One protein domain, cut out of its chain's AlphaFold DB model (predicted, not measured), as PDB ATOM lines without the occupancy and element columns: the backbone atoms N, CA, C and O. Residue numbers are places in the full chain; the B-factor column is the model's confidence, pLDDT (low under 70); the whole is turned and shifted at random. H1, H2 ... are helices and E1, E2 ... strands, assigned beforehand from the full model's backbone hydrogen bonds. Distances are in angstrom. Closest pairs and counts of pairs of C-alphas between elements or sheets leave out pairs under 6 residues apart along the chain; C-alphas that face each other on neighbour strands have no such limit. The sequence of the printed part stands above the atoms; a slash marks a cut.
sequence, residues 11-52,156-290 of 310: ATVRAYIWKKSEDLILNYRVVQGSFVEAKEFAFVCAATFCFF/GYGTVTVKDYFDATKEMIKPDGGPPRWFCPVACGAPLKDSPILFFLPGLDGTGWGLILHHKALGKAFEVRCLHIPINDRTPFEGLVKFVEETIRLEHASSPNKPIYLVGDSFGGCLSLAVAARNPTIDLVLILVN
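AT A GLANCE: This is residues 11 to 52 and 156 to 290 of the 310 residues of the protein "Esterase/lipase/thioesterase family protein" of Prunus dulcis (UniProt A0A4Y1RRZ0). A strongly twisted wall of five strands has two helices, H4 and H5, over one face and no named helix over the other, while a long loop, residues 20 to 52, runs out and folds back beside this body. H1, before that loop, stays clear of the other named elements; of the loop, residues 32 to 37 stick out. The printed part has 177 residues, with five named helices and five named strands in the order H1 H2 E1 E2 H3 E3 H4 E4 H5 E5; the class is mixed, with under half of the residues in named elements. The sheet, E1 E3 E2 E4 E5, is mixed: E1 is antiparallel to E3, and the other neighbours are parallel. The whole is compact, with a radius of gyration of the C-alphas of 16.8 A and spans of 43 by 39 by 29 A.

IN THESE COORDINATES: Start in the sheet with E2, residues 197 to 201, and E4, residues 260 to 265, 16.3 A long. Beside them find E3, residues 223 to 228, 16.3 A, then E1, residues 181 to 183, and E5, residues 284 to 289, 15.4 A, which ends at C-alpha 289 (160.637, 165.138, 259.930). Find C-alpha 237 at (151.412, 148.780, 259.608); from there H4 runs 26.0 A to residue 254. H5 is residues 267 to 278, 17.4 A; H2 is residues 162 to 172, 15.6 A; H3 is residues 215 to 218. H1, residues 11 to 19, begins at C-alpha 11 (150.399, 150.010, 269.935).

HOW THE PARTS SIT: Look across the sheet: N 183 and O 226 of E1 and E3 are 2.9 A apart, N 225 and O 198 of E3 and E2 2.9 A, N 263 and O 199 of E2 and E4 2.8 A, and N 289 and O 264 of E4 and E5 2.8 A, each within hydrogen-bond range. H5 lies over E4 and E5 at a height over the sheet of 8.4 A, and E4, H5, E5 form a strand-helix-strand unit, two parallel neighbour strands with a helix between them in the chain, its crossover right-handed. E2, H3, E3 form another right-handed unit. E3, H4, E4 form a split one, also right-handed, with E2 between its strands. H4 lies over E2 on the same face as H5, at a height of 9.2 A. With residues 237 to 245 alone H4 touches H5, at a steep tilt of 59 degrees, the same way; their closest C-alphas, Glu 245 and Val 275, are 5.6 A apart. H3 is not on the sheet, but only just, with 4 pairs of C-alphas within 10 A. H2 and E3 are only just apart, their closest C-alphas 8.2 A from each other. In H1, H2 and H4 every O i to N i+4 pair is within hydrogen-bond range, in H5 7 of 8, and H3 is too short for such a pair.

THE WHOLE: The two C-alphas farthest apart, those of Glu 22 and Lys 193, are 49.4 A from each other. Residues 53 to 155 are not printed, and C-alphas 52 and 156 across the cut are 27.2 A apart. The links E1 to E2 and E2 to H3 are long, with 13 residues each. The mean pLDDT of the printed part is 76.7; it is under 70 in residue 13, residues 15 to 52, residues 156 to 158 and residue 290.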
ATOM      1  N   ALA A  11     150.482 150.308 268.510       74.94
ATOM      2  CA  ALA A  11     150.399 150.010 269.935       74.94
ATOM      3  C   ALA A  11     151.069 148.682 270.347       74.94
ATOM      4  O   ALA A  11     151.300 148.464 271.539       74.94
ATOM      5  N   THR A  12     151.410 147.799 269.401       73.12
ATOM      6  CA  THR A  12     152.328 146.670 269.639       73.12
ATOM      7  C   THR A  12     153.770 147.174 269.709       73.12
ATOM      8  O   THR A  12     154.485 146.817 270.642       73.12
ATOM      9  N   VAL A  13     154.175 148.064 268.796       67.56
ATOM     10  CA  VAL A  13     155.510 148.689 268.801       67.56
ATOM     11  C   VAL A  13     155.720 149.523 270.072       67.56
ATOM     12  O   VAL A  13     156.714 149.307 270.766       67.56
ATOM     13  N   ARG A  14     154.751 150.372 270.466       71.56
ATOM     14  CA  ARG A  14     154.751 151.095 271.760       71.56
ATOM     15  C   ARG A  14     155.034 150.141 272.937       71.56
ATOM     16  O   ARG A  14     155.931 150.390 273.739       71.56
ATOM     17  N   ALA A  15     154.295 149.030 273.021       66.19
ATOM     18  CA  ALA A  15     154.409 148.059 274.113       66.19
ATOM     19  C   ALA A  15     155.715 147.243 274.086       66.19
ATOM     20  O   ALA A  15     156.236 146.894 275.147       66.19
ATOM     21  N   TYR A  16     156.255 146.950 272.899       61.94
ATOM     22  CA  TYR A  16     157.558 146.305 272.749       61.94
ATOM     23  C   TYR A  16     158.675 147.215 273.268       61.94
ATOM     24  O   TYR A  16     159.422 146.815 274.159       61.94
ATOM     25  N   ILE A  17     158.745 148.453 272.771       60.38
ATOM     26  CA  ILE A  17     159.819 149.401 273.103       60.38
ATOM     27  C   ILE A  17     159.801 149.747 274.597       60.38
ATOM     28  O   ILE A  17     160.849 149.738 275.236       60.38
ATOM     29  N   TRP A  18     158.615 149.937 275.187       55.19
ATOM     30  CA  TRP A  18     158.458 150.155 276.632       55.19
ATOM     31  C   TRP A  18     158.975 148.989 277.496       55.19
ATOM     32  O   TRP A  18     159.405 149.194 278.629       55.19
ATOM     33  N   LYS A  19     158.925 147.753 276.980       49.22
ATOM     34  CA  LYS A  19     159.339 146.534 277.696       49.22
ATOM     35  C   LYS A  19     160.792 146.124 277.419       49.22
ATOM     36  O   LYS A  19     161.355 145.357 278.197       49.22
ATOM     37  N   LYS A  20     161.359 146.560 276.291       52.09
ATOM     38  CA  LYS A  20     162.614 146.068 275.702       52.09
ATOM     39  C   LYS A  20     163.373 147.193 274.979       52.09
ATOM     40  O   LYS A  20     163.682 147.092 273.793       52.09
ATOM     41  N   SER A  21     163.661 148.280 275.694       48.31
ATOM     42  CA  SER A  21     164.346 149.465 275.152       48.31
ATOM     43  C   SER A  21     165.748 149.167 274.604       48.31
ATOM     44  O   SER A  21     166.148 149.758 273.608       48.31
ATOM     45  N   GLU A  22     166.470 148.228 275.220       43.09
ATOM     46  CA  GLU A  22     167.857 147.872 274.873       43.09
ATOM     47  C   GLU A  22     167.965 146.871 273.702       43.09
ATOM     48  O   GLU A  22     168.993 146.804 273.037       43.09
ATOM     49  N   ASP A  23     166.903 146.120 273.380       39.78
ATOM     50  CA  ASP A  23     166.933 145.098 272.314       39.78
ATOM     51  C   ASP A  23     166.803 145.671 270.883       39.78
ATOM     52  O   ASP A  23     166.890 144.929 269.894       39.78
ATOM     53  N   LEU A  24     166.511 146.971 270.745       39.59
ATOM     54  CA  LEU A  24     166.005 147.581 269.511       39.59
ATOM     55  C   LEU A  24     167.116 148.048 268.546       39.59
ATOM     56  O   LEU A  24     167.209 149.223 268.192       39.59
ATOM     57  N   ILE A  25     167.920 147.105 268.049       37.09
ATOM     58  CA  ILE A  25     168.788 147.343 266.882       37.09
ATOM     59  C   ILE A  25     167.999 147.047 265.598       37.09
ATOM     60  O   ILE A  25     167.799 145.886 265.221       37.09
ATOM     61  N   LEU A  26     167.558 148.116 264.932       35.94
ATOM     62  CA  LEU A  26     166.782 148.096 263.688       35.94
ATOM     63  C   LEU A  26     167.703 147.942 262.464       35.94
ATOM     64  O   LEU A  26     167.965 148.887 261.723       35.94
ATOM     65  N   ASN A  27     168.213 146.724 262.277       28.39
ATOM     66  CA  ASN A  27     169.046 146.356 261.132       28.39
ATOM     67  C   ASN A  27     168.210 146.174 259.858       28.39
ATOM     68  O   ASN A  27     167.445 145.216 259.749       28.39
ATOM     69  N   TYR A  28     168.448 147.027 258.862       31.73
ATOM     70  CA  TYR A  28     167.893 146.901 257.516       31.73
ATOM     71  C   TYR A  28     168.997 147.124 256.480       31.73
ATOM     72  O   TYR A  28     169.731 148.109 256.537       31.73
ATOM     73  N   ARG A  29     169.144 146.186 255.537       23.95
ATOM     74  CA  ARG A  29     170.224 146.207 254.546       23.95
ATOM     75  C   ARG A  29     169.781 146.966 253.298       23.95
ATOM     76  O   ARG A  29     169.027 146.427 252.494       23.95
ATOM     77  N   VAL A  30     170.295 148.179 253.107       29.05
ATOM     78  CA  VAL A  30     170.166 148.888 251.825       29.05
ATOM     79  C   VAL A  30     170.932 148.108 250.758       29.05
ATOM     80  O   VAL A  30     172.151 147.962 250.844       29.05
ATOM     81  N   VAL A  31     170.222 147.609 249.748       25.75
ATOM     82  CA  VAL A  31     170.830 147.132 248.503       25.75
ATOM     83  C   VAL A  31     170.758 148.285 247.512       25.75
ATOM     84  O   VAL A  31     169.680 148.678 247.079       25.75
ATOM     85  N   GLN A  32     171.909 148.873 247.202       28.03
ATOM     86  CA  GLN A  32     171.994 150.010 246.294       28.03
ATOM     87  C   GLN A  32     171.901 149.491 244.849       28.03
ATOM     88  O   GLN A  32     172.852 148.908 244.333       28.03
ATOM     89  N   GLY A  33     170.733 149.646 244.221       24.88
ATOM     90  CA  GLY A  33     170.440 149.092 242.899       24.88
ATOM     91  C   GLY A  33     169.323 149.849 242.183       24.88
ATOM     92  O   GLY A  33     168.362 150.298 242.798       24.88
ATOM     93  N   SER A  34     169.494 150.012 240.875       25.89
ATOM     94  CA  SER A  34     168.615 150.720 239.937       25.89
ATOM     95  C   SER A  34     167.131 150.332 239.993       25.89
ATOM     96  O   SER A  34     166.803 149.154 240.085       25.89
ATOM     97  N   PHE A  35     166.274 151.340 239.794       34.50
ATOM     98  CA  PHE A  35     164.843 151.300 239.438       34.50
ATOM     99  C   PHE A  35     164.366 149.993 238.745       34.50
ATOM    100  O   PHE A  35     164.520 149.837 237.535       34.50
ATOM    101  N   VAL A  36     163.743 149.077 239.500       26.86
ATOM    102  CA  VAL A  36     162.986 147.903 239.003       26.86
ATOM    103  C   VAL A  36     161.773 147.671 239.929       26.86
ATOM    104  O   VAL A  36     161.793 148.112 241.075       26.86
ATOM    105  N   GLU A  37     160.710 147.046 239.406       27.19
ATOM    106  CA  GLU A  37     159.368 146.845 239.997       27.19
ATOM    107  C   GLU A  37     159.229 146.892 241.536       27.19
ATOM    108  O   GLU A  37     159.812 146.097 242.273       27.19
ATOM    109  N   ALA A  38     158.301 147.735 242.008       30.69
ATOM    110  CA  ALA A  38     157.918 147.880 243.413       30.69
ATOM    111  C   ALA A  38     157.084 146.688 243.944       30.69
ATOM    112  O   ALA A  38     155.898 146.824 244.247       30.69
ATOM    113  N   LYS A  39     157.705 145.507 244.050       25.80
ATOM    114  CA  LYS A  39     157.129 144.302 244.689       25.80
ATOM    115  C   LYS A  39     157.849 143.883 245.973       25.80
ATOM    116  O   LYS A  39     157.207 143.320 246.851       25.80
ATOM    117  N   GLU A  40     159.129 144.225 246.126       31.55
ATOM    118  CA  GLU A  40     159.881 144.063 247.376       31.55
ATOM    119  C   GLU A  40     160.742 145.307 247.636       31.55
ATOM    120  O   GLU A  40     161.719 145.539 246.930       31.55
ATOM    121  N   PHE A  41     160.409 146.107 248.656       29.17
ATOM    122  CA  PHE A  41     161.283 147.181 249.144       29.17
ATOM    123  C   PHE A  41     161.267 147.263 250.675       29.17
ATOM    124  O   PHE A  41     160.214 147.207 251.309       29.17
ATOM    125  N   ALA A  42     162.460 147.364 251.266       27.36
ATOM    126  CA  ALA A  42     162.685 147.297 252.708       27.36
ATOM    127  C   ALA A  42     162.896 148.685 253.341       27.36
ATOM    128  O   ALA A  42     163.457 149.589 252.723       27.36
ATOM    129  N   PHE A  43     162.487 148.833 254.604       31.19
ATOM    130  CA  PHE A  43     162.433 150.116 255.314       31.19
ATOM    131  C   PHE A  43     163.605 150.317 256.266       31.19
ATOM    132  O   PHE A  43     163.681 149.635 257.280       31.19
ATOM    133  N   VAL A  44     164.468 151.304 256.018       31.17
ATOM    134  CA  VAL A  44     165.454 151.736 257.021       31.17
ATOM    135  C   VAL A  44     164.793 152.701 258.006       31.17
ATOM    136  O   VAL A  44     164.625 153.880 257.714       31.17
ATOM    137  N   CYS A  45     164.449 152.198 259.191       34.38
ATOM    138  CA  CYS A  45     163.931 153.001 260.301       34.38
ATOM    139  C   CYS A  45     164.839 152.808 261.530       34.38
ATOM    140  O   CYS A  45     164.605 151.895 262.314       34.38
ATOM    141  N   ALA A  46     165.895 153.611 261.707       31.30
ATOM    142  CA  ALA A  46     166.754 153.558 262.897       31.30
ATOM    143  C   ALA A  46     166.090 154.203 264.134       31.30
ATOM    144  O   ALA A  46     165.281 155.125 264.021       31.30
ATOM    145  N   ALA A  47     166.435 153.723 265.333       32.31
ATOM    146  CA  ALA A  47     165.758 154.093 266.576       32.31
ATOM    147  C   ALA A  47     166.179 155.473 267.118       32.31
ATOM    148  O   ALA A  47     167.295 155.648 267.599       32.31
ATOM    149  N   THR A  48     165.251 156.435 267.160       37.22
ATOM    150  CA  THR A  48     165.430 157.737 267.845       37.22
ATOM    151  C   THR A  48     164.627 157.803 269.156       37.22
ATOM    152  O   THR A  48     163.970 158.795 269.455       37.22
ATOM    153  N   PHE A  49     164.644 156.727 269.955       34.84
ATOM    154  CA  PHE A  49     163.805 156.620 271.163       34.84
ATOM    155  C   PHE A  49     164.397 157.227 272.442       34.84
ATOM    156  O   PHE A  49     163.650 157.603 273.346       34.84
ATOM    157  N   CYS A  50     165.721 157.371 272.527       31.34
ATOM    158  CA  CYS A  50     166.396 157.741 273.776       31.34
ATOM    159  C   CYS A  50     166.113 159.178 274.262       31.34
ATOM    160  O   CYS A  50     166.389 159.489 275.416       31.34
ATOM    161  N   PHE A  51     165.550 160.056 273.421       28.59
ATOM    162  CA  PHE A  51     165.365 161.474 273.763       28.59
ATOM    163  C   PHE A  51     164.084 161.810 274.548       28.59
ATOM    164  O   PHE A  51     164.033 162.874 275.162       28.59
ATOM    165  N   PHE A  52     163.067 160.935 274.568       26.42
ATOM    166  CA  PHE A  52     161.802 161.210 275.277       26.42
ATOM    167  C   PHE A  52     161.662 160.498 276.633       26.42
ATOM    168  O   PHE A  52     161.147 161.098 277.577       26.42
ATOM    169  N   GLY A 156     151.873 183.781 262.268       63.84
ATOM    170  CA  GLY A 156     151.316 183.347 263.536       63.84
ATOM    171  C   GLY A 156     152.122 182.269 264.253       63.84
ATOM    172  O   GLY A 156     151.632 181.727 265.245       63.84
ATOM    173  N   TYR A 157     153.323 181.947 263.779       63.66
ATOM    174  CA  TYR A 157     154.254 181.075 264.480       63.66
ATOM    175  C   TYR A 157     154.657 181.676 265.837       63.66
ATOM    176  O   TYR A 157     154.649 182.888 266.048       63.66
ATOM    177  N   GLY A 158     154.972 180.817 266.807       67.12
ATOM    178  CA  GLY A 158     155.375 181.243 268.153       67.12
ATOM    179  C   GLY A 158     154.249 181.771 269.058       67.12
ATOM    180  O   GLY A 158     154.487 181.921 270.254       67.12
ATOM    181  N   THR A 159     153.015 181.978 268.567       75.88
ATOM    182  CA  THR A 159     151.861 182.278 269.450       75.88
ATOM    183  C   THR A 159     151.337 181.045 270.195       75.88
ATOM    184  O   THR A 159     150.480 181.172 271.065       75.88
ATOM    185  N   VAL A 160     151.820 179.852 269.840       77.50
ATOM    186  CA  VAL A 160     151.525 178.568 270.490       77.50
ATOM    187  C   VAL A 160     152.780 178.099 271.221       77.50
ATOM    188  O   VAL A 160     153.879 178.190 270.676       77.50
ATOM    189  N   THR A 161     152.636 177.580 272.441       74.88
ATOM    190  CA  THR A 161     153.773 177.159 273.269       74.88
ATOM    191  C   THR A 161     153.900 175.637 273.384       74.88
ATOM    192  O   THR A 161     152.969 174.871 273.134       74.88
ATOM    193  N   VAL A 162     155.058 175.181 273.874       72.44
ATOM    194  CA  VAL A 162     155.297 173.770 274.235       72.44
ATOM    195  C   VAL A 162     154.334 173.280 275.332       72.44
ATOM    196  O   VAL A 162     154.023 172.091 275.390       72.44
ATOM    197  N   LYS A 163     153.803 174.171 276.183       77.25
ATOM    198  CA  LYS A 163     152.756 173.810 277.154       77.25
ATOM    199  C   LYS A 163     151.461 173.425 276.435       77.25
ATOM    200  O   LYS A 163     150.841 172.433 276.800       77.25
ATOM    201  N   ASP A 164     151.085 174.171 275.402       78.81
ATOM    202  CA  ASP A 164     149.833 173.956 274.670       78.81
ATOM    203  C   ASP A 164     149.904 172.683 273.813       78.81
ATOM    204  O   ASP A 164     148.926 171.942 273.739       78.81
ATOM    205  N   TYR A 165     151.095 172.341 273.293       77.38
ATOM    206  CA  TYR A 165     151.383 171.000 272.762       77.38
ATOM    207  C   TYR A 165     151.100 169.899 273.792       77.38
ATOM    208  O   TYR A 165     150.383 168.944 273.488       77.38
ATOM    209  N   PHE A 166     151.635 170.020 275.014       78.38
ATOM    210  CA  PHE A 166     151.411 169.019 276.058       78.38
ATOM    211  C   PHE A 166     149.948 168.940 276.498       78.38
ATOM    212  O   PHE A 166     149.475 167.844 276.791       78.38
ATOM    213  N   ASP A 167     149.223 170.056 276.549       84.12
ATOM    214  CA  ASP A 167     147.814 170.067 276.948       84.12
ATOM    215  C   ASP A 167     146.900 169.477 275.860       84.12
ATOM    216  O   ASP A 167     146.083 168.616 276.175       84.12
ATOM    217  N   ALA A 168     147.109 169.807 274.579       83.38
ATOM    218  CA  ALA A 168     146.411 169.149 273.467       83.38
ATOM    219  C   ALA A 168     146.728 167.640 273.397       83.38
ATOM    220  O   ALA A 168     145.838 166.805 273.232       83.38
ATOM    221  N   THR A 169     147.997 167.272 273.597       81.25
ATOM    222  CA  THR A 169     148.462 165.876 273.593       81.25
ATOM    223  C   THR A 169     147.835 165.045 274.718       81.25
ATOM    224  O   THR A 169     147.459 163.896 274.481       81.25
ATOM    225  N   LYS A 170     147.648 165.605 275.925       83.50
ATOM    226  CA  LYS A 170     146.958 164.915 277.037       83.50
ATOM    227  C   LYS A 170     145.530 164.515 276.677       83.50
ATOM    228  O   LYS A 170     145.106 163.428 277.059       83.50
ATOM    229  N   GLU A 171     144.804 165.367 275.958       83.69
ATOM    230  CA  GLU A 171     143.429 165.080 275.543       83.69
ATOM    231  C   GLU A 171     143.375 163.933 274.523       83.69
ATOM    232  O   GLU A 171     142.577 163.015 274.691       83.69
ATOM    233  N   MET A 172     144.281 163.908 273.538       82.88
ATOM    234  CA  MET A 172     144.335 162.849 272.514       82.88
ATOM    235  C   MET A 172     144.883 161.502 273.011       82.88
ATOM    236  O   MET A 172     144.686 160.481 272.358       82.88
ATOM    237  N   ILE A 173     145.605 161.480 274.135       81.44
ATOM    238  CA  ILE A 173     146.113 160.241 274.752       81.44
ATOM    239  C   ILE A 173     145.020 159.526 275.573       81.44
ATOM    240  O   ILE A 173     145.175 158.350 275.921       81.44
ATOM    241  N   LYS A 174     143.887 160.187 275.857       83.44
ATOM    242  CA  LYS A 174     142.745 159.559 276.537       83.44
ATOM    243  C   LYS A 174     142.196 158.393 275.697       83.44
ATOM    244  O   LYS A 174     141.997 158.559 274.497       83.44
ATOM    245  N   PRO A 175     141.909 157.224 276.300       77.12
ATOM    246  CA  PRO A 175     141.262 156.122 275.594       77.12
ATOM    247  C   PRO A 175     139.869 156.508 275.073       77.12
ATOM    248  O   PRO A 175     138.918 156.591 275.844       77.12
ATOM    249  N   ASP A 176     139.756 156.709 273.761       80.19
ATOM    250  CA  ASP A 176     138.491 156.951 273.054       80.19
ATOM    251  C   ASP A 176     137.880 155.665 272.458       80.19
ATOM    252  O   ASP A 176     136.671 155.583 272.259       80.19
ATOM    253  N   GLY A 177     138.712 154.648 272.198       79.12
ATOM    254  CA  GLY A 177     138.315 153.382 271.577       79.12
ATOM    255  C   GLY A 177     138.043 153.467 270.070       79.12
ATOM    256  O   GLY A 177     137.502 152.516 269.509       79.12
ATOM    257  N   GLY A 178     138.387 154.582 269.419       87.00
ATOM    258  CA  GLY A 178     138.128 154.789 267.995       87.00
ATOM    259  C   GLY A 178     139.131 154.081 267.067       87.00
ATOM    260  O   GLY A 178     140.199 153.658 267.513       87.00
ATOM    261  N   PRO A 179     138.822 153.989 265.761       94.31
ATOM    262  CA  PRO A 179     139.804 153.644 264.734       94.31
ATOM    263  C   PRO A 179     140.767 154.823 264.460       94.31
ATOM    264  O   PRO A 179     140.517 155.952 264.914       94.31
ATOM    265  N   PRO A 180     141.840 154.600 263.672       96.31
ATOM    266  CA  PRO A 180     142.619 155.677 263.067       96.31
ATOM    267  C   PRO A 180     141.723 156.630 262.266       96.31
ATOM    268  O   PRO A 180     140.768 156.197 261.618       96.31
ATOM    269  N   ARG A 181     142.000 157.935 262.333       96.44
ATOM    270  CA  ARG A 181     141.147 158.965 261.718       96.44
ATOM    271  C   ARG A 181     141.896 160.252 261.400       96.44
ATOM    272  O   ARG A 181     142.841 160.616 262.097       96.44
ATOM    273  N   TRP A 182     141.414 160.974 260.396       97.81
ATOM    274  CA  TRP A 182     141.860 162.330 260.085       97.81
ATOM    275  C   TRP A 182     141.153 163.371 260.958       97.81
ATOM    276  O   TRP A 182     139.983 163.208 261.302       97.81
ATOM    277  N   PHE A 183     141.843 164.466 261.267       95.94
ATOM    278  CA  PHE A 183     141.239 165.692 261.791       95.94
ATOM    279  C   PHE A 183     141.923 166.931 261.203       95.94
ATOM    280  O   PHE A 183     143.126 166.921 260.951       95.94
ATOM    281  N   CYS A 184     141.170 168.015 261.026       95.69
ATOM    282  CA  CYS A 184     141.723 169.319 260.665       95.69
ATOM    283  C   CYS A 184     141.955 170.120 261.959       95.69
ATOM    284  O   CYS A 184     141.003 170.295 262.728       95.69
ATOM    285  N   PRO A 185     143.175 170.598 262.263       93.69
ATOM    286  CA  PRO A 185     143.400 171.385 263.471       93.69
ATOM    287  C   PRO A 185     142.698 172.747 263.381       93.69
ATOM    288  O   PRO A 185     142.971 173.528 262.476       93.69
ATOM    289  N   VAL A 186     141.842 173.076 264.354       92.06
ATOM    290  CA  VAL A 186     141.056 174.334 264.361       92.06
ATOM    291  C   VAL A 186     141.942 175.588 264.260       92.06
ATOM    292  O   VAL A 186     141.547 176.585 263.662       92.06
ATOM    293  N   ALA A 187     143.171 175.522 264.784       89.31
ATOM    294  CA  ALA A 187     144.158 176.601 264.714       89.31
ATOM    295  C   ALA A 187     144.648 176.934 263.287       89.31
ATOM    296  O   ALA A 187     145.243 177.992 263.105       89.31
ATOM    297  N   CYS A 188     144.407 176.070 262.294       90.62
ATOM    298  CA  CYS A 188     144.715 176.341 260.888       90.62
ATOM    299  C   CYS A 188     143.761 177.371 260.256       90.62
ATOM    300  O   CYS A 188     144.132 178.027 259.290       90.62
ATOM    301  N   GLY A 189     142.547 177.537 260.797       89.38
ATOM    302  CA  GLY A 189     141.516 178.381 260.188       89.38
ATOM    303  C   GLY A 189     140.969 177.803 258.876       89.38
ATOM    304  O   GLY A 189     140.943 176.587 258.686       89.38
ATOM    305  N   ALA A 190     140.503 178.683 257.987       87.31
ATOM    306  CA  ALA A 190     140.119 178.323 256.624       87.31
ATOM    307  C   ALA A 190     141.316 178.548 255.676       87.31
ATOM    308  O   ALA A 190     141.889 179.639 255.719       87.31
ATOM    309  N   PRO A 191     141.688 177.565 254.835       84.31
ATOM    310  CA  PRO A 191     142.749 177.741 253.848       84.31
ATOM    311  C   PRO A 191     142.316 178.681 252.717       84.31
ATOM    312  O   PRO A 191     141.121 178.891 252.484       84.31
ATOM    313  N   LEU A 192     143.297 179.225 251.991       85.75
ATOM    314  CA  LEU A 192     143.042 180.015 250.785       85.75
ATOM    315  C   LEU A 192     142.374 179.165 249.697       85.75
ATOM    316  O   LEU A 192     142.504 177.935 249.653       85.75
ATOM    317  N   LYS A 193     141.661 179.831 248.781       87.25
ATOM    318  CA  LYS A 193     141.024 179.139 247.661       87.25
ATOM    319  C   LYS A 193     142.081 178.397 246.840       87.25
ATOM    320  O   LYS A 193     143.101 178.955 246.456       87.25
ATOM    321  N   ASP A 194     141.784 177.137 246.540       88.19
ATOM    322  CA  ASP A 194     142.625 176.235 245.755       88.19
ATOM    323  C   ASP A 194     143.984 175.836 246.369       88.19
ATOM    324  O   ASP A 194     144.742 175.136 245.692       88.19
ATOM    325  N   SER A 195     144.234 176.136 247.654       89.69
ATOM    326  CA  SER A 195     145.368 175.603 248.432       89.69
ATOM    327  C   SER A 195     145.589 174.090 248.229       89.69
ATOM    328  O   SER A 195     144.617 173.329 248.186       89.69
ATOM    329  N   PRO A 196     146.850 173.619 248.135       93.88
ATOM    330  CA  PRO A 196     147.164 172.193 248.144       93.88
ATOM    331  C   PRO A 196     146.900 171.563 249.519       93.88
ATOM    332  O   PRO A 196     146.924 172.238 250.552       93.88
ATOM    333  N   ILE A 197     146.683 170.249 249.538       96.75
ATOM    334  CA  ILE A 197     146.443 169.489 250.769       96.75
ATOM    335  C   ILE A 197     147.757 169.014 251.399       96.75
ATOM    336  O   ILE A 197     148.682 168.583 250.704       96.75
ATOM    337  N   LEU A 198     147.828 169.084 252.730       97.06
ATOM    338  CA  LEU A 198     148.947 168.620 253.543       97.06
ATOM    339  C   LEU A 198     148.456 167.589 254.558       97.06
ATOM    340  O   LEU A 198     147.741 167.911 255.508       97.06
ATOM    341  N   PHE A 199     148.894 166.348 254.369       98.44
ATOM    342  CA  PHE A 199     148.679 165.247 255.293       98.44
ATOM    343  C   PHE A 199     149.849 165.129 256.271       98.44
ATOM    344  O   PHE A 199     150.991 164.927 255.857       98.44
ATOM    345  N   PHE A 200     149.571 165.215 257.572       97.44
ATOM    346  CA  PHE A 200     150.551 164.935 258.624       97.44
ATOM    347  C   PHE A 200     150.373 163.521 259.185       97.44
ATOM    348  O   PHE A 200     149.298 163.181 259.685       97.44
ATOM    349  N   LEU A 201     151.436 162.713 259.139       96.56
ATOM    350  CA  LEU A 201     151.500 161.374 259.723       96.56
ATOM    351  C   LEU A 201     152.336 161.421 261.020       96.56
ATOM    352  O   LEU A 201     153.504 161.820 260.969       96.56
ATOM    353  N   PRO A 202     151.775 161.024 262.177       93.75
ATOM    354  CA  PRO A 202     152.409 161.215 263.477       93.75
ATOM    355  C   PRO A 202     153.541 160.223 263.761       93.75
ATOM    356  O   PRO A 202     153.586 159.115 263.220       93.75
ATOM    357  N   GLY A 203     154.390 160.601 264.718       86.88
ATOM    358  CA  GLY A 203     155.299 159.694 265.404       86.88
ATOM    359  C   GLY A 203     154.580 158.653 266.271       86.88
ATOM    360  O   GLY A 203     153.364 158.452 266.216       86.88
ATOM    361  N   LEU A 204     155.351 157.948 267.103       82.69
ATOM    362  CA  LEU A 204     154.859 156.818 267.904       82.69
ATOM    363  C   LEU A 204     153.950 157.206 269.087       82.69
ATOM    364  O   LEU A 204     153.322 156.333 269.693       82.69
ATOM    365  N   ASP A 205     153.796 158.498 269.369       83.50
ATOM    366  CA  ASP A 205     152.699 159.035 270.176       83.50
ATOM    367  C   ASP A 205     151.334 158.837 269.484       83.50
ATOM    368  O   ASP A 205     150.353 158.523 270.154       83.50
ATOM    369  N   GLY A 206     151.269 158.907 268.148       90.06
ATOM    370  CA  GLY A 206     150.047 158.763 267.347       90.06
ATOM    371  C   GLY A 206     149.033 159.904 267.502       90.06
ATOM    372  O   GLY A 206     147.891 159.763 267.075       90.06
ATOM    373  N   THR A 207     149.403 161.025 268.124       90.75
ATOM    374  CA  THR A 207     148.464 162.097 268.501       90.75
ATOM    375  C   THR A 207     147.950 162.890 267.304       90.75
ATOM    376  O   THR A 207     146.795 163.310 267.322       90.75
ATOM    377  N   GLY A 208     148.799 163.093 266.292       92.44
ATOM    378  CA  GLY A 208     148.575 164.013 265.173       92.44
ATOM    379  C   GLY A 208     148.950 165.477 265.455       92.44
ATOM    380  O   GLY A 208     148.759 166.321 264.587       92.44
ATOM    381  N   TRP A 209     149.501 165.803 266.633       89.88
ATOM    382  CA  TRP A 209     149.777 167.193 267.051       89.88
ATOM    383  C   TRP A 209     151.248 167.627 266.950       89.88
ATOM    384  O   TRP A 209     151.607 168.696 267.441       89.88
ATOM    385  N   GLY A 210     152.105 166.849 266.280       86.25
ATOM    386  CA  GLY A 210     153.528 167.182 266.097       86.25
ATOM    387  C   GLY A 210     153.781 168.535 265.410       86.25
ATOM    388  O   GLY A 210     154.794 169.174 265.678       86.25
ATOM    389  N   LEU A 211     152.835 169.023 264.597       87.25
ATOM    390  CA  LEU A 211     152.917 170.322 263.918       87.25
ATOM    391  C   LEU A 211     152.209 171.474 264.657       87.25
ATOM    392  O   LEU A 211     152.077 172.553 264.081       87.25
ATOM    393  N   ILE A 212     151.769 171.311 265.917       86.19
ATOM    394  CA  ILE A 212     150.895 172.297 266.594       86.19
ATOM    395  C   ILE A 212     151.447 173.728 266.627       86.19
ATOM    396  O   ILE A 212     150.682 174.680 266.486       86.19
ATOM    397  N   LEU A 213     152.768 173.882 266.748       81.25
ATOM    398  CA  LEU A 213     153.442 175.185 266.748       81.25
ATOM    399  C   LEU A 213     153.327 175.903 265.392       81.25
ATOM    400  O   LEU A 213     153.385 177.128 265.341       81.25
ATOM    401  N   HIS A 214     153.134 175.143 264.310       84.19
ATOM    402  CA  HIS A 214     153.074 175.605 262.924       84.19
ATOM    403  C   HIS A 214     151.655 175.619 262.335       84.19
ATOM    404  O   HIS A 214     151.475 176.171 261.256       84.19
ATOM    405  N   HIS A 215     150.640 175.046 262.999       88.00
ATOM    406  CA  HIS A 215     149.280 174.909 262.443       88.00
ATOM    407  C   HIS A 215     148.705 176.233 261.900       88.00
ATOM    408  O   HIS A 215     148.208 176.263 260.777       88.00
ATOM    409  N   LYS A 216     148.843 177.340 262.645       85.62
ATOM    410  CA  LYS A 216     148.366 178.674 262.225       85.62
ATOM    411  C   LYS A 216     149.086 179.213 260.980       85.62
ATOM    412  O   LYS A 216     148.457 179.879 260.166       85.62
ATOM    413  N   ALA A 217     150.369 178.893 260.815       83.81
ATOM    414  CA  ALA A 217     151.163 179.278 259.649       83.81
ATOM    415  C   ALA A 217     150.836 178.402 258.429       83.81
ATOM    416  O   ALA A 217     150.551 178.913 257.348       83.81
ATOM    417  N   LEU A 218     150.812 177.077 258.620       87.06
ATOM    418  CA  LEU A 218     150.508 176.099 257.573       87.06
ATOM    419  C   LEU A 218     149.091 176.282 257.017       87.06
ATOM    420  O   LEU A 218     148.913 176.237 255.805       87.06
ATOM    421  N   GLY A 219     148.106 176.559 257.875       89.62
ATOM    422  CA  GLY A 219     146.718 176.788 257.467       89.62
ATOM    423  C   GLY A 219     146.509 177.974 256.519       89.62
ATOM    424  O   GLY A 219     145.547 177.971 255.760       89.62
ATOM    425  N   LYS A 220     147.434 178.949 256.475       83.88
ATOM    426  CA  LYS A 220     147.397 180.047 255.489       83.88
ATOM    427  C   LYS A 220     147.737 179.597 254.062       83.88
ATOM    428  O   LYS A 220     147.429 180.320 253.121       83.88
ATOM    429  N   ALA A 221     148.401 178.452 253.899       84.94
ATOM    430  CA  ALA A 221     148.906 177.970 252.612       84.94
ATOM    431  C   ALA A 221     148.351 176.593 252.209       84.94
ATOM    432  O   ALA A 221     148.238 176.319 251.014       84.94
ATOM    433  N   PHE A 222     147.972 175.750 253.173       92.75
ATOM    434  CA  PHE A 222     147.583 174.355 252.969       92.75
ATOM    435  C   PHE A 222     146.238 174.024 253.618       92.75
ATOM    436  O   PHE A 222     145.955 174.460 254.735       92.75
ATOM    437  N   GLU A 223     145.471 173.127 252.998       95.94
ATOM    438  CA  GLU A 223     144.457 172.376 253.740       95.94
ATOM    439  C   GLU A 223     145.166 171.318 254.604       95.94
ATOM    440  O   GLU A 223     145.649 170.307 254.101       95.94
ATOM    441  N   VAL A 224     145.286 171.565 255.911       96.50
ATOM    442  CA  VAL A 224     146.026 170.682 256.831       96.50
ATOM    443  C   VAL A 224     145.108 169.611 257.422       96.50
ATOM    444  O   VAL A 224     144.196 169.929 258.190       96.50
ATOM    445  N   ARG A 225     145.408 168.334 257.150       98.00
ATOM    446  CA  ARG A 225     144.760 167.172 257.779       98.00
ATOM    447  C   ARG A 225     145.783 166.313 258.525       98.00
ATOM    448  O   ARG A 225     146.732 165.792 257.942       98.00
ATOM    449  N   CYS A 226     145.575 166.120 259.821       97.81
ATOM    450  CA  CYS A 226     146.450 165.335 260.687       97.81
ATOM    451  C   CYS A 226     145.867 163.942 260.942       97.81
ATOM    452  O   CYS A 226     144.684 163.812 261.263       97.81
ATOM    453  N   LEU A 227     146.690 162.897 260.826       97.94
ATOM    454  CA  LEU A 227     146.314 161.537 261.208       97.94
ATOM    455  C   LEU A 227     146.424 161.377 262.728       97.94
ATOM    456  O   LEU A 227     147.463 161.659 263.324       97.94
ATOM    457  N   HIS A 228     145.367 160.860 263.345       96.00
ATOM    458  CA  HIS A 228     145.365 160.373 264.715       96.00
ATOM    459  C   HIS A 228     145.258 158.842 264.735       96.00
ATOM    460  O   HIS A 228     144.401 158.268 264.060       96.00
ATOM    461  N   ILE A 229     146.104 158.187 265.535       94.50
ATOM    462  CA  ILE A 229     146.136 156.734 265.753       94.50
ATOM    463  C   ILE A 229     146.009 156.486 267.268       94.50
ATOM    464  O   ILE A 229     147.023 156.568 267.985       94.50
ATOM    465  N   PRO A 230     144.791 156.191 267.770       92.75
ATOM    466  CA  PRO A 230     144.508 156.054 269.197       92.75
ATOM    467  C   PRO A 230     145.484 155.153 269.957       92.75
ATOM    468  O   PRO A 230     146.059 154.200 269.421       92.75
ATOM    469  N   ILE A 231     145.678 155.431 271.251       86.81
ATOM    470  CA  ILE A 231     146.700 154.738 272.055       86.81
ATOM    471  C   ILE A 231     146.498 153.213 272.107       86.81
ATOM    472  O   ILE A 231     147.471 152.455 272.145       86.81
ATOM    473  N   ASN A 232     145.238 152.772 272.050       86.12
ATOM    474  CA  ASN A 232     144.842 151.369 272.104       86.12
ATOM    475  C   ASN A 232     144.665 150.699 270.736       86.12
ATOM    476  O   ASN A 232     144.506 149.476 270.729       86.12
ATOM    477  N   ASP A 233     144.696 151.450 269.628       90.81
ATOM    478  CA  ASP A 233     144.440 150.911 268.290       90.81
ATOM    479  C   ASP A 233     145.428 149.795 267.910       90.81
ATOM    480  O   ASP A 233     146.605 149.819 268.284       90.81
ATOM    481  N   ARG A 234     144.926 148.794 267.178       89.62
ATOM    482  CA  ARG A 234     145.670 147.589 266.788       89.62
ATOM    483  C   ARG A 234     145.748 147.392 265.276       89.62
ATOM    484  O   ARG A 234     146.085 146.294 264.838       89.62
ATOM    485  N   THR A 235     145.507 148.437 264.486       89.56
ATOM    486  CA  THR A 235     145.704 148.395 263.031       89.56
ATOM    487  C   THR A 235     147.175 148.068 262.720       89.56
ATOM    488  O   THR A 235     148.060 148.774 263.219       89.56
ATOM    489  N   PRO A 236     147.484 147.002 261.951       84.88
ATOM    490  CA  PRO A 236     148.858 146.663 261.566       84.88
ATOM    491  C   PRO A 236     149.436 147.732 260.630       84.88
ATOM    492  O   PRO A 236     148.683 148.507 260.036       84.88
ATOM    493  N   PHE A 237     150.762 147.768 260.453       84.75
ATOM    494  CA  PHE A 237     151.412 148.780 259.608       84.75
ATOM    495  C   PHE A 237     150.832 148.806 258.185       84.75
ATOM    496  O   PHE A 237     150.428 149.863 257.713       84.75
ATOM    497  N   GLU A 238     150.663 147.645 257.546       83.00
ATOM    498  CA  GLU A 238     150.032 147.525 256.219       83.00
ATOM    499  C   GLU A 238     148.563 148.010 256.188       83.00
ATOM    500  O   GLU A 238     148.075 148.463 255.152       83.00
ATOM    501  N   GLY A 239     147.846 147.964 257.317       89.25
ATOM    502  CA  GLY A 239     146.505 148.544 257.442       89.25
ATOM    503  C   GLY A 239     146.533 150.075 257.486       89.25
ATOM    504  O   GLY A 239     145.729 150.725 256.821       89.25
ATOM    505  N   LEU A 240     147.502 150.654 258.203       94.19
ATOM    506  CA  LEU A 240     147.734 152.103 258.229       94.19
ATOM    507  C   LEU A 240     148.204 152.620 256.858       94.19
ATOM    508  O   LEU A 240     147.754 153.678 256.421       94.19
ATOM    509  N   VAL A 241     149.048 151.856 256.151       90.50
ATOM    510  CA  VAL A 241     149.468 152.156 254.770       90.50
ATOM    511  C   VAL A 241     148.249 152.234 253.855       90.50
ATOM    512  O   VAL A 241     148.075 153.240 253.174       90.50
ATOM    513  N   LYS A 242     147.370 151.221 253.883       96.81
ATOM    514  CA  LYS A 242     146.127 151.202 253.094       96.81
ATOM    515  C   LYS A 242     145.199 152.382 253.415       96.81
ATOM    516  O   LYS A 242     144.681 152.994 252.490       96.81
ATOM    517  N   PHE A 243     145.027 152.732 254.691       98.19
ATOM    518  CA  PHE A 243     144.178 153.852 255.123       98.19
ATOM    519  C   PHE A 243     144.646 155.207 254.555       98.19
ATOM    520  O   PHE A 243     143.847 156.004 254.051       98.19
ATOM    521  N   VAL A 244     145.955 155.472 254.598       98.25
ATOM    522  CA  VAL A 244     146.525 156.711 254.041       98.25
ATOM    523  C   VAL A 244     146.542 156.670 252.507       98.25
ATOM    524  O   VAL A 244     146.223 157.671 251.872       98.25
ATOM    525  N   GLU A 245     146.836 155.514 251.904       97.50
ATOM    526  CA  GLU A 245     146.777 155.289 250.453       97.50
ATOM    527  C   GLU A 245     145.380 155.541 249.865       97.50
ATOM    528  O   GLU A 245     145.263 156.247 248.866       97.50
ATOM    529  N   GLU A 246     144.324 155.011 250.485       98.25
ATOM    530  CA  GLU A 246     142.935 155.251 250.073       98.25
ATOM    531  C   GLU A 246     142.606 156.748 250.106       98.25
ATOM    532  O   GLU A 246     142.101 157.296 249.126       98.25
ATOM    533  N   THR A 247     142.991 157.430 251.189       98.12
ATOM    534  CA  THR A 247     142.790 158.877 251.338       98.12
ATOM    535  C   THR A 247     143.503 159.660 250.227       98.12
ATOM    536  O   THR A 247     142.887 160.490 249.562       98.12
ATOM    537  N   ILE A 248     144.784 159.374 249.972       97.31
ATOM    538  CA  ILE A 248     145.577 160.059 248.939       97.31
ATOM    539  C   ILE A 248     145.021 159.805 247.531       97.31
ATOM    540  O   ILE A 248     144.976 160.726 246.715       97.31
ATOM    541  N   ARG A 249     144.551 158.586 247.240       97.56
ATOM    542  CA  ARG A 249     143.930 158.253 245.948       97.56
ATOM    543  C   ARG A 249     142.607 158.988 245.733       97.56
ATOM    544  O   ARG A 249     142.352 159.418 244.611       97.56
ATOM    545  N   LEU A 250     141.794 159.163 246.778       97.62
ATOM    546  CA  LEU A 250     140.545 159.930 246.706       97.62
ATOM    547  C   LEU A 250     140.805 161.420 246.444       97.62
ATOM    548  O   LEU A 250     140.146 162.008 245.587       97.62
ATOM    549  N   GLU A 251     141.797 162.019 247.103       96.75
ATOM    550  CA  GLU A 251     142.173 163.418 246.853       96.75
ATOM    551  C   GLU A 251     142.760 163.608 245.450       96.75
ATOM    552  O   GLU A 251     142.343 164.506 244.722       96.75
ATOM    553  N   HIS A 252     143.658 162.718 245.012       96.75
ATOM    554  CA  HIS A 252     144.227 162.780 243.665       96.75
ATOM    555  C   HIS A 252     143.159 162.582 242.577       96.75
ATOM    556  O   HIS A 252     143.149 163.314 241.594       96.75
ATOM    557  N   ALA A 253     142.200 161.669 242.760       97.19
ATOM    558  CA  ALA A 253     141.057 161.543 241.851       97.19
ATOM    559  C   ALA A 253     140.171 162.807 241.828       97.19
ATOM    560  O   ALA A 253     139.576 163.121 240.796       97.19
ATOM    561  N   SER A 254     140.103 163.545 242.941       95.94
ATOM    562  CA  SER A 254     139.308 164.777 243.081       95.94
ATOM    563  C   SER A 254     140.037 166.040 242.599       95.94
ATOM    564  O   SER A 254     139.407 167.065 242.340       95.94
ATOM    565  N   SER A 255     141.367 166.004 242.495       94.31
ATOM    566  CA  SER A 255     142.211 167.120 242.047       94.31
ATOM    567  C   SER A 255     143.551 166.618 241.479       94.31
ATOM    568  O   SER A 255     144.603 166.845 242.078       94.31
ATOM    569  N   PRO A 256     143.558 165.973 240.295       93.06
ATOM    570  CA  PRO A 256     144.728 165.240 239.790       93.06
ATOM    571  C   PRO A 256     145.946 166.111 239.466       93.06
ATOM    572  O   PRO A 256     147.064 165.608 239.425       93.06
ATOM    573  N   ASN A 257     145.737 167.416 239.272       90.94
ATOM    574  CA  ASN A 257     146.784 168.393 238.966       90.94
ATOM    575  C   ASN A 257     147.281 169.165 240.208       90.94
ATOM    576  O   ASN A 257     148.029 170.128 240.049       90.94
ATOM    577  N   LYS A 258     146.829 168.818 241.424       90.44
ATOM    578  CA  LYS A 258     147.304 169.444 242.669       90.44
ATOM    579  C   LYS A 258     148.314 168.523 243.370       90.44
ATOM    580  O   LYS A 258     147.983 167.359 243.593       90.44
ATOM    581  N   PRO A 259     149.503 169.025 243.758       90.19
ATOM    582  CA  PRO A 259     150.464 168.246 244.534       90.19
ATOM    583  C   PRO A 259     149.909 167.938 245.928       90.19
ATOM    584  O   PRO A 259     149.317 168.806 246.580       90.19
ATOM    585  N   ILE A 260     150.140 166.715 246.401       96.44
ATOM    586  CA  ILE A 260     149.740 166.259 247.736       96.44
ATOM    587  C   ILE A 260     150.983 166.231 248.628       96.44
ATOM    588  O   ILE A 260     151.945 165.510 248.358       96.44
ATOM    589  N   TYR A 261     150.972 167.012 249.706       95.88
ATOM    590  CA  TYR A 261     152.087 167.092 250.649       95.88
ATOM    591  C   TYR A 261     151.917 166.043 251.747       95.88
ATOM    592  O   TYR A 261     150.853 165.946 252.359       95.88
ATOM    593  N   LEU A 262     152.970 165.271 252.024       95.25
ATOM    594  CA  LEU A 262     152.945 164.187 253.005       95.25
ATOM    595  C   LEU A 262     154.080 164.367 254.020       95.25
ATOM    596  O   LEU A 262     155.231 163.989 253.785       95.25
ATOM    597  N   VAL A 263     153.741 164.977 255.157       94.31
ATOM    598  CA  VAL A 263     154.665 165.267 256.258       94.31
ATOM    599  C   VAL A 263     154.675 164.086 257.222       94.31
ATOM    600  O   VAL A 263     153.710 163.873 257.949       94.31
ATOM    601  N   GLY A 264     155.756 163.309 257.241       90.50
ATOM    602  CA  GLY A 264     155.908 162.175 258.152       90.50
ATOM    603  C   GLY A 264     156.890 162.478 259.275       90.50
ATOM    604  O   GLY A 264     158.063 162.717 258.998       90.50
ATOM    605  N   ASP A 265     156.437 162.438 260.531       84.81
ATOM    606  CA  ASP A 265     157.314 162.530 261.705       84.81
ATOM    607  C   ASP A 265     157.689 161.139 262.229       84.81
ATOM    608  O   ASP A 265     156.820 160.330 262.549       84.81
ATOM    609  N   SER A 266     158.989 160.858 262.359       83.12
ATOM    610  CA  SER A 266     159.517 159.627 262.961       83.12
ATOM    611  C   SER A 266     158.906 158.346 262.344       83.12
ATOM    612  O   SER A 266     159.182 158.036 261.184       83.12
ATOM    613  N   PHE A 267     158.056 157.609 263.074       82.88
ATOM    614  CA  PHE A 267     157.269 156.478 262.549       82.88
ATOM    615  C   PHE A 267     156.421 156.866 261.325       82.88
ATOM    616  O   PHE A 267     156.373 156.125 260.342       82.88
ATOM    617  N   GLY A 268     155.801 158.046 261.363       88.75
ATOM    618  CA  GLY A 268     155.043 158.622 260.262       88.75
ATOM    619  C   GLY A 268     155.885 158.811 259.003       88.75
ATOM    620  O   GLY A 268     155.357 158.654 257.914       88.75
ATOM    621  N   GLY A 269     157.198 159.038 259.115       83.94
ATOM    622  CA  GLY A 269     158.109 159.069 257.964       83.94
ATOM    623  C   GLY A 269     158.245 157.713 257.267       83.94
ATOM    624  O   GLY A 269     158.188 157.632 256.039       83.94
ATOM    625  N   CYS A 270     158.343 156.628 258.042       81.50
ATOM    626  CA  CYS A 270     158.334 155.267 257.500       81.50
ATOM    627  C   CYS A 270     156.975 154.929 256.853       81.50
ATOM    628  O   CYS A 270     156.940 154.291 255.801       81.50
ATOM    629  N   LEU A 271     155.865 155.422 257.419       86.19
ATOM    630  CA  LEU A 271     154.528 155.310 256.826       86.19
ATOM    631  C   LEU A 271     154.403 156.115 255.514       86.19
ATOM    632  O   LEU A 271     153.923 155.572 254.521       86.19
ATOM    633  N   SER A 272     154.907 157.356 255.463       88.00
ATOM    634  CA  SER A 272     154.923 158.196 254.254       88.00
ATOM    635  C   SER A 272     155.655 157.521 253.096       88.00
ATOM    636  O   SER A 272     155.144 157.480 251.978       88.00
ATOM    637  N   LEU A 273     156.834 156.950 253.366       84.25
ATOM    638  CA  LEU A 273     157.629 156.224 252.370       84.25
ATOM    639  C   LEU A 273     156.891 154.990 251.828       84.25
ATOM    640  O   LEU A 273     156.948 154.722 250.629       84.25
ATOM    641  N   ALA A 274     156.166 154.264 252.685       84.12
ATOM    642  CA  ALA A 274     155.401 153.085 252.282       84.12
ATOM    643  C   ALA A 274     154.214 153.428 251.379       84.12
ATOM    644  O   ALA A 274     153.973 152.741 250.386       84.12
ATOM    645  N   VAL A 275     153.501 154.510 251.690       92.06
ATOM    646  CA  VAL A 275     152.395 154.992 250.855       92.06
ATOM    647  C   VAL A 275     152.923 155.517 249.517       92.06
ATOM    648  O   VAL A 275     152.372 155.174 248.472       92.06
ATOM    649  N   ALA A 276     154.027 156.268 249.520       87.50
ATOM    650  CA  ALA A 276     154.635 156.793 248.299       87.50
ATOM    651  C   ALA A 276     155.119 155.687 247.347       87.50
ATOM    652  O   ALA A 276     154.801 155.717 246.159       87.50
ATOM    653  N   ALA A 277     155.804 154.662 247.867       84.38
ATOM    654  CA  ALA A 277     156.297 153.534 247.071       84.38
ATOM    655  C   ALA A 277     155.179 152.750 246.349       84.38
ATOM    656  O   ALA A 277     155.422 152.146 245.306       84.38
ATOM    657  N   ARG A 278     153.949 152.779 246.881       87.31
ATOM    658  CA  ARG A 278     152.761 152.129 246.294       87.31
ATOM    659  C   ARG A 278     151.975 153.020 245.332       87.31
ATOM    660  O   ARG A 278     151.103 152.521 244.625       87.31
ATOM    661  N   ASN A 279     152.274 154.320 245.292       89.50
ATOM    662  CA  ASN A 279     151.560 155.316 244.489       89.50
ATOM    663  C   ASN A 279     152.518 156.128 243.585       89.50
ATOM    664  O   ASN A 279     152.444 157.357 243.574       89.50
ATOM    665  N   PRO A 280     153.403 155.478 242.795       89.19
ATOM    666  CA  PRO A 280     154.481 156.143 242.048       89.19
ATOM    667  C   PRO A 280     154.013 157.027 240.877       89.19
ATOM    668  O   PRO A 280     154.843 157.620 240.193       89.19
ATOM    669  N   THR A 281     152.707 157.090 240.608       89.88
ATOM    670  CA  THR A 281     152.091 157.929 239.566       89.88
ATOM    671  C   THR A 281     151.382 159.168 240.122       89.88
ATOM    672  O   THR A 281     150.826 159.931 239.339       89.88
ATOM    673  N   ILE A 282     151.349 159.349 241.446       91.62
ATOM    674  CA  ILE A 282     150.744 160.511 242.111       91.62
ATOM    675  C   ILE A 282     151.858 161.503 242.464       91.62
ATOM    676  O   ILE A 282     152.922 161.096 242.931       91.62
ATOM    677  N   ASP A 283     151.618 162.800 242.261       89.69
ATOM    678  CA  ASP A 283     152.560 163.858 242.641       89.69
ATOM    679  C   ASP A 283     152.564 164.061 244.169       89.69
ATOM    680  O   ASP A 283     151.691 164.727 244.740       89.69
ATOM    681  N   LEU A 284     153.518 163.402 244.836       90.62
ATOM    682  CA  LEU A 284     153.655 163.346 246.291       90.62
ATOM    683  C   LEU A 284     154.901 164.099 246.767       90.62
ATOM    684  O   LEU A 284     156.030 163.628 246.619       90.62
ATOM    685  N   VAL A 285     154.692 165.232 247.438       92.00
ATOM    686  CA  VAL A 285     155.773 166.014 248.050       92.00
ATOM    687  C   VAL A 285     156.043 165.488 249.461       92.00
ATOM    688  O   VAL A 285     155.326 165.804 250.413       92.00
ATOM    689  N   LEU A 286     157.080 164.660 249.603       88.50
ATOM    690  CA  LEU A 286     157.445 164.044 250.883       88.50
ATOM    691  C   LEU A 286     158.287 164.986 251.751       88.50
ATOM    692  O   LEU A 286     159.346 165.452 251.334       88.50
ATOM    693  N   ILE A 287     157.857 165.195 252.997       86.75
ATOM    694  CA  ILE A 287     158.589 165.975 254.003       86.75
ATOM    695  C   ILE A 287     158.834 165.070 255.214       86.75
ATOM    696  O   ILE A 287     157.921 164.767 255.979       86.75
ATOM    697  N   LEU A 288     160.072 164.603 255.376       83.69
ATOM    698  CA  LEU A 288     160.437 163.621 256.399       83.69
ATOM    699  C   LEU A 288     161.050 164.315 257.623       83.69
ATOM    700  O   LEU A 288     162.225 164.682 257.633       83.69
ATOM    701  N   VAL A 289     160.245 164.496 258.669       76.50
ATOM    702  CA  VAL A 289     160.637 165.138 259.930       76.50
ATOM    703  C   VAL A 289     161.192 164.079 260.883       76.50
ATOM    704  O   VAL A 289     160.620 162.998 261.017       76.50
ATOM    705  N   ASN A 290     162.347 164.360 261.500       62.16
ATOM    706  CA  ASN A 290     163.018 163.504 262.498       62.16
ATOM    707  C   ASN A 290     163.088 161.997 262.131       62.16
ATOM    708  O   ASN A 290     163.080 161.107 262.984       62.16
TER     709      ASN A 290